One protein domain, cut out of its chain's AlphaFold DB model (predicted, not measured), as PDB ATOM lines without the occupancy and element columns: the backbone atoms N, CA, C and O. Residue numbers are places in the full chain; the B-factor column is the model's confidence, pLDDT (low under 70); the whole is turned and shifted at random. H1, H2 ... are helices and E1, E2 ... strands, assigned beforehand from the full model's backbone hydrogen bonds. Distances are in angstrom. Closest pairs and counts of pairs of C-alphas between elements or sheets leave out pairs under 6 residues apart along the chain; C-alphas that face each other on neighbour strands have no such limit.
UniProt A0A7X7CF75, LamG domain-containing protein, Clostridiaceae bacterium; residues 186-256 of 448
ATOM      1  N   ILE A 186     188.328 168.341 166.581       84.44
ATOM      2  CA  ILE A 186     189.397 168.019 167.524       84.44
ATOM      3  C   ILE A 186     189.610 169.220 168.434       84.44
ATOM      4  O   ILE A 186     189.896 170.322 167.964       84.44
ATOM      5  N   LYS A 187     189.511 169.002 169.745       78.81
ATOM      6  CA  LYS A 187     189.949 169.979 170.740       78.81
ATOM      7  C   LYS A 187     191.306 169.582 171.303       78.81
ATOM      8  O   LYS A 187     191.436 168.513 171.895       78.81
ATOM      9  N   GLN A 188     192.278 170.485 171.216       76.56
ATOM     10  CA  GLN A 188     193.573 170.314 171.872       76.56
ATOM     11  C   GLN A 188     193.551 170.958 173.261       76.56
ATOM     12  O   GLN A 188     193.110 172.093 173.433       76.56
ATOM     13  N   THR A 189     194.025 170.236 174.272       73.31
ATOM     14  CA  THR A 189     194.142 170.728 175.655       73.31
ATOM     15  C   THR A 189     195.487 170.346 176.250       73.31
ATOM     16  O   THR A 189     196.082 169.356 175.830       73.31
ATOM     17  N   GLY A 190     195.946 171.096 177.251       68.31
ATOM     18  CA  GLY A 190     197.182 170.809 177.978       68.31
ATOM     19  C   GLY A 190     198.185 171.961 177.923       68.31
ATOM     20  O   GLY A 190     197.827 173.089 177.589       68.31
ATOM     21  N   THR A 191     199.427 171.688 178.314       66.06
ATOM     22  CA  THR A 191     200.523 172.671 178.304       66.06
ATOM     23  C   THR A 191     201.334 172.558 177.012       66.06
ATOM     24  O   THR A 191     201.126 171.651 176.209       66.06
ATOM     25  N   ILE A 192     202.305 173.454 176.808       63.66
ATOM     26  CA  ILE A 192     203.230 173.404 175.658       63.66
ATOM     27  C   ILE A 192     203.938 172.034 175.549       63.66
ATOM     28  O   ILE A 192     204.273 171.610 174.447       63.66
ATOM     29  N   ILE A 193     204.121 171.332 176.676       67.25
ATOM     30  CA  ILE A 193     204.890 170.083 176.781       67.25
ATOM     31  C   ILE A 193     203.993 168.836 176.692       67.25
ATOM     32  O   ILE A 193     204.419 167.817 176.156       67.25
ATOM     33  N   ILE A 194     202.749 168.900 177.183       66.94
ATOM     34  CA  ILE A 194     201.797 167.779 177.145       66.94
ATOM     35  C   ILE A 194     200.525 168.261 176.458       66.94
ATOM     36  O   ILE A 194     199.733 168.983 177.064       66.94
ATOM     37  N   LYS A 195     200.325 167.836 175.208       70.12
ATOM     38  CA  LYS A 195     199.086 168.058 174.456       70.12
ATOM     39  C   LYS A 195     198.236 166.794 174.457       70.12
ATOM     40  O   LYS A 195     198.749 165.695 174.254       70.12
ATOM     41  N   LYS A 196     196.935 166.963 174.664       75.25
ATOM     42  CA  LYS A 196     195.928 165.915 174.536       75.25
ATOM     43  C   LYS A 196     194.845 166.366 173.568       75.25
ATOM     44  O   LYS A 196     194.212 167.404 173.797       75.25
ATOM     45  N   ASP A 197     194.634 165.549 172.546       78.31
ATOM     46  CA  ASP A 197     193.619 165.747 171.520       78.31
ATOM     47  C   ASP A 197     192.352 164.979 171.895       78.31
ATOM     48  O   ASP A 197     192.399 163.811 172.294       78.31
ATOM     49  N   TRP A 198     191.213 165.653 171.791       78.94
ATOM     50  CA  TRP A 198     189.904 165.088 172.084       78.94
ATOM     51  C   TRP A 198     189.024 165.170 170.843       78.94
ATOM     52  O   TRP A 198     188.719 166.266 170.377       78.94
ATOM     53  N   ASP A 199     188.591 164.012 170.343       85.94
ATOM     54  CA  ASP A 199     187.568 163.912 169.300       85.94
ATOM     55  C   ASP A 199     186.197 164.256 169.884       85.94
ATOM     56  O   ASP A 199     185.536 163.421 170.508       85.94
ATOM     57  N   CYS A 200     185.794 165.509 169.727       84.75
ATOM     58  CA  CYS A 200     184.562 166.046 170.272       84.75
ATOM     59  C   CYS A 200     183.364 165.734 169.371       84.75
ATOM     60  O   CYS A 200     183.448 165.794 168.141       84.75
ATOM     61  N   ALA A 201     182.242 165.400 170.008       87.56
ATOM     62  CA  ALA A 201     181.004 165.059 169.324       87.56
ATOM     63  C   ALA A 201     180.410 166.267 168.577       87.56
ATOM     64  O   ALA A 201     180.532 167.397 169.054       87.56
ATOM     65  N   PRO A 202     179.701 166.050 167.456       89.50
ATOM     66  CA  PRO A 202     178.853 167.081 166.874       89.50
ATOM     67  C   PRO A 202     177.824 167.599 167.884       89.50
ATOM     68  O   PRO A 202     177.226 166.826 168.637       89.50
ATOM     69  N   GLU A 203     177.535 168.898 167.843       89.00
ATOM     70  CA  GLU A 203     176.487 169.521 168.664       89.00
ATOM     71  C   GLU A 203     175.114 168.893 168.392       89.00
ATOM     72  O   GLU A 203     174.332 168.679 169.319       89.00
ATOM     73  N   MET A 204     174.854 168.516 167.136       91.62
ATOM     74  CA  MET A 204     173.645 167.788 166.753       91.62
ATOM     75  C   MET A 204     173.487 166.463 167.514       91.62
ATOM     76  O   MET A 204     172.393 166.146 167.978       91.62
ATOM     77  N   ASP A 205     174.560 165.685 167.651       91.38
ATOM     78  CA  ASP A 205     174.507 164.356 168.274       91.38
ATOM     79  C   ASP A 205     174.403 164.445 169.794       91.38
ATOM     80  O   ASP A 205     173.737 163.622 170.422       91.38
ATOM     81  N   ILE A 206     174.978 165.496 170.380       89.19
ATOM     82  CA  ILE A 206     174.823 165.819 171.797       89.19
ATOM     83  C   ILE A 206     173.347 166.003 172.160       89.19
ATOM     84  O   ILE A 206     172.868 165.375 173.107       89.19
ATOM     85  N   VAL A 207     172.614 166.832 171.406       90.31
ATOM     86  CA  VAL A 207     171.191 167.095 171.687       90.31
ATOM     87  C   VAL A 207     170.354 165.833 171.473       90.31
ATOM     88  O   VAL A 207     169.517 165.508 172.318       90.31
ATOM     89  N   LYS A 208     170.621 165.060 170.407       92.56
ATOM     90  CA  LYS A 208     169.957 163.762 170.190       92.56
ATOM     91  C   LYS A 208     170.194 162.819 171.363       92.56
ATOM     92  O   LYS A 208     169.239 162.230 171.860       92.56
ATOM     93  N   ARG A 209     171.440 162.687 171.834       91.69
ATOM     94  CA  ARG A 209     171.760 161.807 172.962       91.69
ATOM     95  C   ARG A 209     171.046 162.259 174.226       91.69
ATOM     96  O   ARG A 209     170.455 161.413 174.893       91.69
ATOM     97  N   TYR A 210     171.056 163.558 174.519       90.19
ATOM     98  CA  TYR A 210     170.341 164.136 175.659       90.19
ATOM     99  C   TYR A 210     168.866 163.741 175.663       90.19
ATOM    100  O   TYR A 210     168.381 163.159 176.635       90.19
ATOM    101  N   LEU A 211     168.176 163.973 174.546       92.94
ATOM    102  CA  LEU A 211     166.773 163.601 174.398       92.94
ATOM    103  C   LEU A 211     166.575 162.083 174.482       92.94
ATOM    104  O   LEU A 211     165.636 161.631 175.132       92.94
ATOM    105  N   SER A 212     167.484 161.301 173.893       93.62
ATOM    106  CA  SER A 212     167.389 159.838 173.868       93.62
ATOM    107  C   SER A 212     167.452 159.233 175.258       93.62
ATOM    108  O   SER A 212     166.614 158.410 175.598       93.62
ATOM    109  N   VAL A 213     168.371 159.691 176.110       91.25
ATOM    110  CA  VAL A 213     168.456 159.157 177.469       91.25
ATOM    111  C   VAL A 213     167.341 159.712 178.345       91.25
ATOM    112  O   VAL A 213     166.814 158.983 179.180       91.25
ATOM    113  N   LYS A 214     166.931 160.974 178.137       90.75
ATOM    114  CA  LYS A 214     165.812 161.569 178.876       90.75
ATOM    115  C   LYS A 214     164.525 160.791 178.641       90.75
ATOM    116  O   LYS A 214     163.857 160.472 179.615       90.75
ATOM    117  N   TYR A 215     164.195 160.480 177.391       93.38
ATOM    118  CA  TYR A 215     162.937 159.835 177.002       93.38
ATOM    119  C   TYR A 215     163.046 158.318 176.797       93.38
ATOM    120  O   TYR A 215     162.090 157.703 176.329       93.38
ATOM    121  N   ASP A 216     164.184 157.719 177.158       92.38
ATOM    122  CA  ASP A 216     164.464 156.286 177.001       92.38
ATOM    123  C   ASP A 216     164.244 155.780 175.561       92.38
ATOM    124  O   ASP A 216     163.583 154.777 175.297       92.38
ATOM    125  N   LEU A 217     164.761 156.540 174.593       92.75
ATOM    126  CA  LEU A 217     164.648 156.251 173.168       92.75
ATOM    127  C   LEU A 217     165.946 155.653 172.646       92.75
ATOM    128  O   LEU A 217     167.030 156.209 172.817       92.75
ATOM    129  N   SER A 218     165.828 154.531 171.946       88.81
ATOM    130  CA  SER A 218     166.959 153.935 171.243       88.81
ATOM    131  C   SER A 218     167.270 154.749 169.990       88.81
ATOM    132  O   SER A 218     166.453 154.827 169.074       88.81
ATOM    133  N   ILE A 219     168.461 155.346 169.946       87.81
ATOM    134  CA  ILE A 219     168.977 156.046 168.766       87.81
ATOM    135  C   ILE A 219     170.283 155.408 168.306       87.81
ATOM    136  O   ILE A 219     171.075 154.936 169.122       87.81
ATOM    137  N   SER A 220     170.529 155.441 167.000       78.81
ATOM    138  CA  SER A 220     171.830 155.081 166.439       78.81
ATOM    139  C   SER A 220     172.671 156.342 166.262       78.81
ATOM    140  O   SER A 220     172.304 157.238 165.501       78.81
ATOM    141  N   LEU A 221     173.795 156.421 166.976       83.44
ATOM    142  CA  LEU A 221     174.842 157.415 166.743       83.44
ATOM    143  C   LEU A 221     176.061 156.687 166.182       83.44
ATOM    144  O   LEU A 221     176.528 155.715 166.773       83.44
ATOM    145  N   ALA A 222     176.577 157.155 165.045       72.38
ATOM    146  CA  ALA A 222     177.600 156.433 164.288       72.38
ATOM    147  C   ALA A 222     178.927 156.253 165.050       72.38
ATOM    148  O   ALA A 222     179.655 155.303 164.784       72.38
ATOM    149  N   ASN A 223     179.259 157.155 165.980       82.12
ATOM    150  CA  ASN A 223     180.551 157.171 166.664       82.12
ATOM    151  C   ASN A 223     180.418 157.624 168.123       82.12
ATOM    152  O   ASN A 223     179.632 158.517 168.438       82.12
ATOM    153  N   ASN A 224     181.234 157.046 169.012       85.31
ATOM    154  CA  ASN A 224     181.252 157.396 170.435       85.31
ATOM    155  C   ASN A 224     182.327 158.457 170.745       85.31
ATOM    156  O   ASN A 224     183.403 158.140 171.264       85.31
ATOM    157  N   TYR A 225     182.040 159.706 170.375       88.06
ATOM    158  CA  TYR A 225     182.910 160.868 170.594       88.06
ATOM    159  C   TYR A 225     182.800 161.441 172.014       88.06
ATOM    160  O   TYR A 225     181.877 161.122 172.762       88.06
ATOM    161  N   TYR A 226     183.729 162.317 172.396       83.06
ATOM    162  CA  TYR A 226     183.732 162.970 173.707       83.06
ATOM    163  C   TYR A 226     182.686 164.087 173.798       83.06
ATOM    164  O   TYR A 226     182.603 164.956 172.929       83.06
ATOM    165  N   TRP A 227     181.917 164.093 174.889       77.44
ATOM    166  CA  TRP A 227     180.832 165.053 175.121       77.44
ATOM    167  C   TRP A 227     181.293 166.325 175.853       77.44
ATOM    168  O   TRP A 227     180.896 167.417 175.465       77.44
ATOM    169  N   LEU A 228     182.143 166.222 176.883       68.75
ATOM    170  CA  LEU A 228     182.479 167.348 177.771       68.75
ATOM    171  C   LEU A 228     183.984 167.437 178.024       68.75
ATOM    172  O   LEU A 228     184.614 166.412 178.217       68.75
ATOM    173  N   ASN A 229     184.531 168.655 178.117       54.38
ATOM    174  CA  ASN A 229     185.819 168.909 178.767       54.38
ATOM    175  C   ASN A 229     185.581 169.274 180.243       54.38
ATOM    176  O   ASN A 229     185.217 170.412 180.559       54.38
ATOM    177  N   ARG A 230     185.761 168.311 181.148       53.22
ATOM    178  CA  ARG A 230     185.975 168.592 182.571       53.22
ATOM    179  C   ARG A 230     187.481 168.567 182.788       53.22
ATOM    180  O   ARG A 230     188.057 167.507 182.640       53.22
ATOM    181  N   VAL A 231     188.065 169.711 183.151       53.00
ATOM    182  CA  VAL A 231     189.405 169.915 183.747       53.00
ATOM    183  C   VAL A 231     190.580 169.173 183.073       53.00
ATOM    184  O   VAL A 231     190.578 167.966 182.854       53.00
ATOM    185  N   ILE A 232     191.676 169.892 182.825       49.16
ATOM    186  CA  ILE A 232     192.955 169.283 182.428       49.16
ATOM    187  C   ILE A 232     193.292 168.180 183.456       49.16
ATOM    188  O   ILE A 232     193.436 168.488 184.636       49.16
ATOM    189  N   ASN A 233     193.385 166.919 183.007       52.59
ATOM    190  CA  ASN A 233     193.644 165.688 183.788       52.59
ATOM    191  C   ASN A 233     192.436 164.861 184.287       52.59
ATOM    192  O   ASN A 233     192.644 163.963 185.101       52.59
ATOM    193  N   SER A 234     191.205 165.070 183.795       59.41
ATOM    194  CA  SER A 234     190.084 164.142 184.070       59.41
ATOM    195  C   SER A 234     189.713 163.243 182.873       59.41
ATOM    196  O   SER A 234     190.041 163.537 181.717       59.41
ATOM    197  N   ASN A 235     189.056 162.109 183.148       67.44
ATOM    198  CA  ASN A 235     188.490 161.232 182.121       67.44
ATOM    199  C   ASN A 235     187.187 161.848 181.604       67.44
ATOM    200  O   ASN A 235     186.157 161.781 182.272       67.44
ATOM    201  N   ASN A 236     187.235 162.456 180.419       73.00
ATOM    202  CA  ASN A 236     186.045 163.031 179.812       73.00
ATOM    203  C   ASN A 236     185.055 161.929 179.394       73.00
ATOM    204  O   ASN A 236     185.472 160.969 178.739       73.00
ATOM    205  N   PRO A 237     183.757 162.077 179.711       79.75
ATOM    206  CA  PRO A 237     182.728 161.143 179.269       79.75
ATOM    207  C   PRO A 237     182.632 161.094 177.747       79.75
ATOM    208  O   PRO A 237     182.608 162.139 177.076       79.75
ATOM    209  N   LYS A 238     182.504 159.881 177.206       85.44
ATOM    210  CA  LYS A 238     182.040 159.704 175.835       85.44
ATOM    211  C   LYS A 238     180.519 159.800 175.777       85.44
ATOM    212  O   LYS A 238     179.825 159.545 176.759       85.44
ATOM    213  N   LEU A 239     180.004 160.202 174.626       86.81
ATOM    214  CA  LEU A 239     178.604 160.553 174.439       86.81
ATOM    215  C   LEU A 239     177.655 159.372 174.707       86.81
ATOM    216  O   LEU A 239     176.642 159.539 175.383       86.81
ATOM    217  N   ASN A 240     177.993 158.170 174.239       88.81
ATOM    218  CA  ASN A 240     177.158 156.980 174.427       88.81
ATOM    219  C   ASN A 240     177.201 156.446 175.865       88.81
ATOM    220  O   ASN A 240     176.308 155.701 176.253       88.81
ATOM    221  N   ASP A 241     178.180 156.866 176.667       87.44
ATOM    222  CA  ASP A 241     178.309 156.446 178.066       87.44
ATOM    223  C   ASP A 241     177.379 157.267 178.983       87.44
ATOM    224  O   ASP A 241     177.137 156.903 180.138       87.44
ATOM    225  N   LEU A 242     176.842 158.382 178.471       86.56
ATOM    226  CA  LEU A 242     175.901 159.225 179.197       86.56
ATOM    227  C   LEU A 242     174.551 158.540 179.353       86.56
ATOM    228  O   LEU A 242     174.056 157.925 178.407       86.56
ATOM    229  N   HIS A 243     173.934 158.703 180.518       87.00
ATOM    230  CA  HIS A 243     172.631 158.132 180.851       87.00
ATOM    231  C   HIS A 243     171.777 159.092 181.696       87.00
ATOM    232  O   HIS A 243     172.203 160.188 182.070       87.00
ATOM    233  N   TRP A 244     170.518 158.713 181.934       86.62
ATOM    234  CA  TRP A 244     169.570 159.525 182.693       86.62
ATOM    235  C   TRP A 244     169.580 159.137 184.174       86.62
ATOM    236  O   TRP A 244     169.171 158.031 184.520       86.62
ATOM    237  N   LYS A 245     169.940 160.099 185.031       84.69
ATOM    238  CA  LYS A 245     170.162 160.007 186.490       84.69
ATOM    239  C   LYS A 245     171.483 159.357 186.898       84.69
ATOM    240  O   LYS A 245     172.089 158.624 186.143       84.69
ATOM    241  N   ASN A 246     171.891 159.681 188.122       85.00
ATOM    242  CA  ASN A 246     173.100 159.185 188.761       85.00
ATOM    243  C   ASN A 246     172.911 157.722 189.206       85.00
ATOM    244  O   ASN A 246     171.945 157.429 189.918       85.00
ATOM    245  N   ASN A 247     173.839 156.844 188.824       87.25
ATOM    246  CA  ASN A 247     173.837 155.412 189.148       87.25
ATOM    247  C   ASN A 247     174.603 155.029 190.431       87.25
ATOM    248  O   ASN A 247     174.712 153.847 190.755       87.25
ATOM    249  N   GLY A 248     175.129 155.994 191.182       84.50
ATOM    250  CA  GLY A 248     175.766 155.772 192.477       84.50
ATOM    251  C   GLY A 248     177.034 156.595 192.699       84.50
ATOM    252  O   GLY A 248     177.371 157.533 191.977       84.50
ATOM    253  N   TRP A 249     177.759 156.254 193.761       80.25
ATOM    254  CA  TRP A 249     178.952 156.994 194.156       80.25
ATOM    255  C   TRP A 249     180.044 156.922 193.077       80.25
ATOM    256  O   TRP A 249     180.435 155.841 192.649       80.25
ATOM    257  N   GLY A 250     180.532 158.086 192.639       75.69
ATOM    258  CA  GLY A 250     181.576 158.197 191.615       75.69
ATOM    259  C   GLY A 250     181.073 158.252 190.170       75.69
ATOM    260  O   GLY A 250     181.886 158.495 189.278       75.69
ATOM    261  N   ASP A 251     179.768 158.101 189.926       79.31
ATOM    262  CA  ASP A 251     179.198 158.301 188.595       79.31
ATOM    263  C   ASP A 251     179.249 159.784 188.197       79.31
ATOM    264  O   ASP A 251     178.770 160.674 188.903       79.31
ATOM    265  N   GLN A 252     179.870 160.048 187.050       77.00
ATOM    266  CA  GLN A 252     180.001 161.381 186.464       77.00
ATOM    267  C   GLN A 252     179.349 161.480 185.081       77.00
ATOM    268  O   GLN A 252     179.383 162.554 184.473       77.00
ATOM    269  N   ASN A 253     178.749 160.391 184.596       83.12
ATOM    270  CA  ASN A 253     178.292 160.232 183.220       83.12
ATOM    271  C   ASN A 253     176.764 160.315 183.136       83.12
ATOM    272  O   ASN A 253     176.137 159.534 182.430       83.12
ATOM    273  N   TYR A 254     176.152 161.271 183.832       82.38
ATOM    274  CA  TYR A 254     174.697 161.389 183.859       82.38
ATOM    275  C   TYR A 254     174.190 162.806 183.591       82.38
ATOM    276  O   TYR A 254     174.804 163.809 183.969       82.38
ATOM    277  N   TRP A 255     172.998 162.872 183.001       83.62
ATOM    278  CA  TRP A 255     172.137 164.054 183.015       83.62
ATOM    279  C   TRP A 255     170.940 163.827 183.939       83.62
ATOM    280  O   TRP A 255     170.555 162.694 184.219       83.62
ATOM    281  N   ASN A 256     170.336 164.904 184.435       77.81
ATOM    282  CA  ASN A 256     169.084 164.838 185.185       77.81
ATOM    283  C   ASN A 256     168.272 166.131 184.966       77.81
ATOM    284  O   ASN A 256     168.789 167.100 184.415       77.81
TER     285      ASN A 256
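AT A GLANCE: This is residues 186 to 256 of the 448 residues of the protein "LamG domain-containing protein" of Clostridiaceae bacterium (UniProt A0A7X7CF75). With little regular structure, this flat domain has a two-stranded hairpin, E1 and E2, at one end and the helix H1 toward the other, while a long looping stretch, residues 215 to 256, folds back toward the hairpin and then returns toward H1. The printed part has 71 residues, 23 of them in named elements, in the order E1, E2, H1, with an antiparallel sheet E1 - E2; the class is mixed. It is only just compact, close to loose, with a radius of gyration of the C-alphas of 13.4 A and spans of 43 by 30 by 13 A.

HOW THE PARTS SIT: E1, residues 186 to 190, and E2, residues 195 to 200, form a hairpin, antiparallel at 148 degrees. N 187 and O 198 are 2.9 A apart, within hydrogen-bond range. H1, residues 203 to 214, is apart from E1; each of its O i to N i+4 pairs is within hydrogen-bond range. Residues 243 to 244 pair with 254 to 255, parallel.

IN THESE COORDINATES: E1 begins at C-alpha 186 (189.397, 168.019, 167.524) and measures 13.3 A, E2 15.2 A. H1 measures 16.8 A and ends at C-alpha 214 (165.812, 161.569, 178.876).

THE WHOLE: The C-alphas farthest apart, of Ile 193 and Tyr 215, are 43.2 A apart. The printed part has no cut, and both links are tight. Residues 190 to 194 and 228 to 235 have pLDDT under 70.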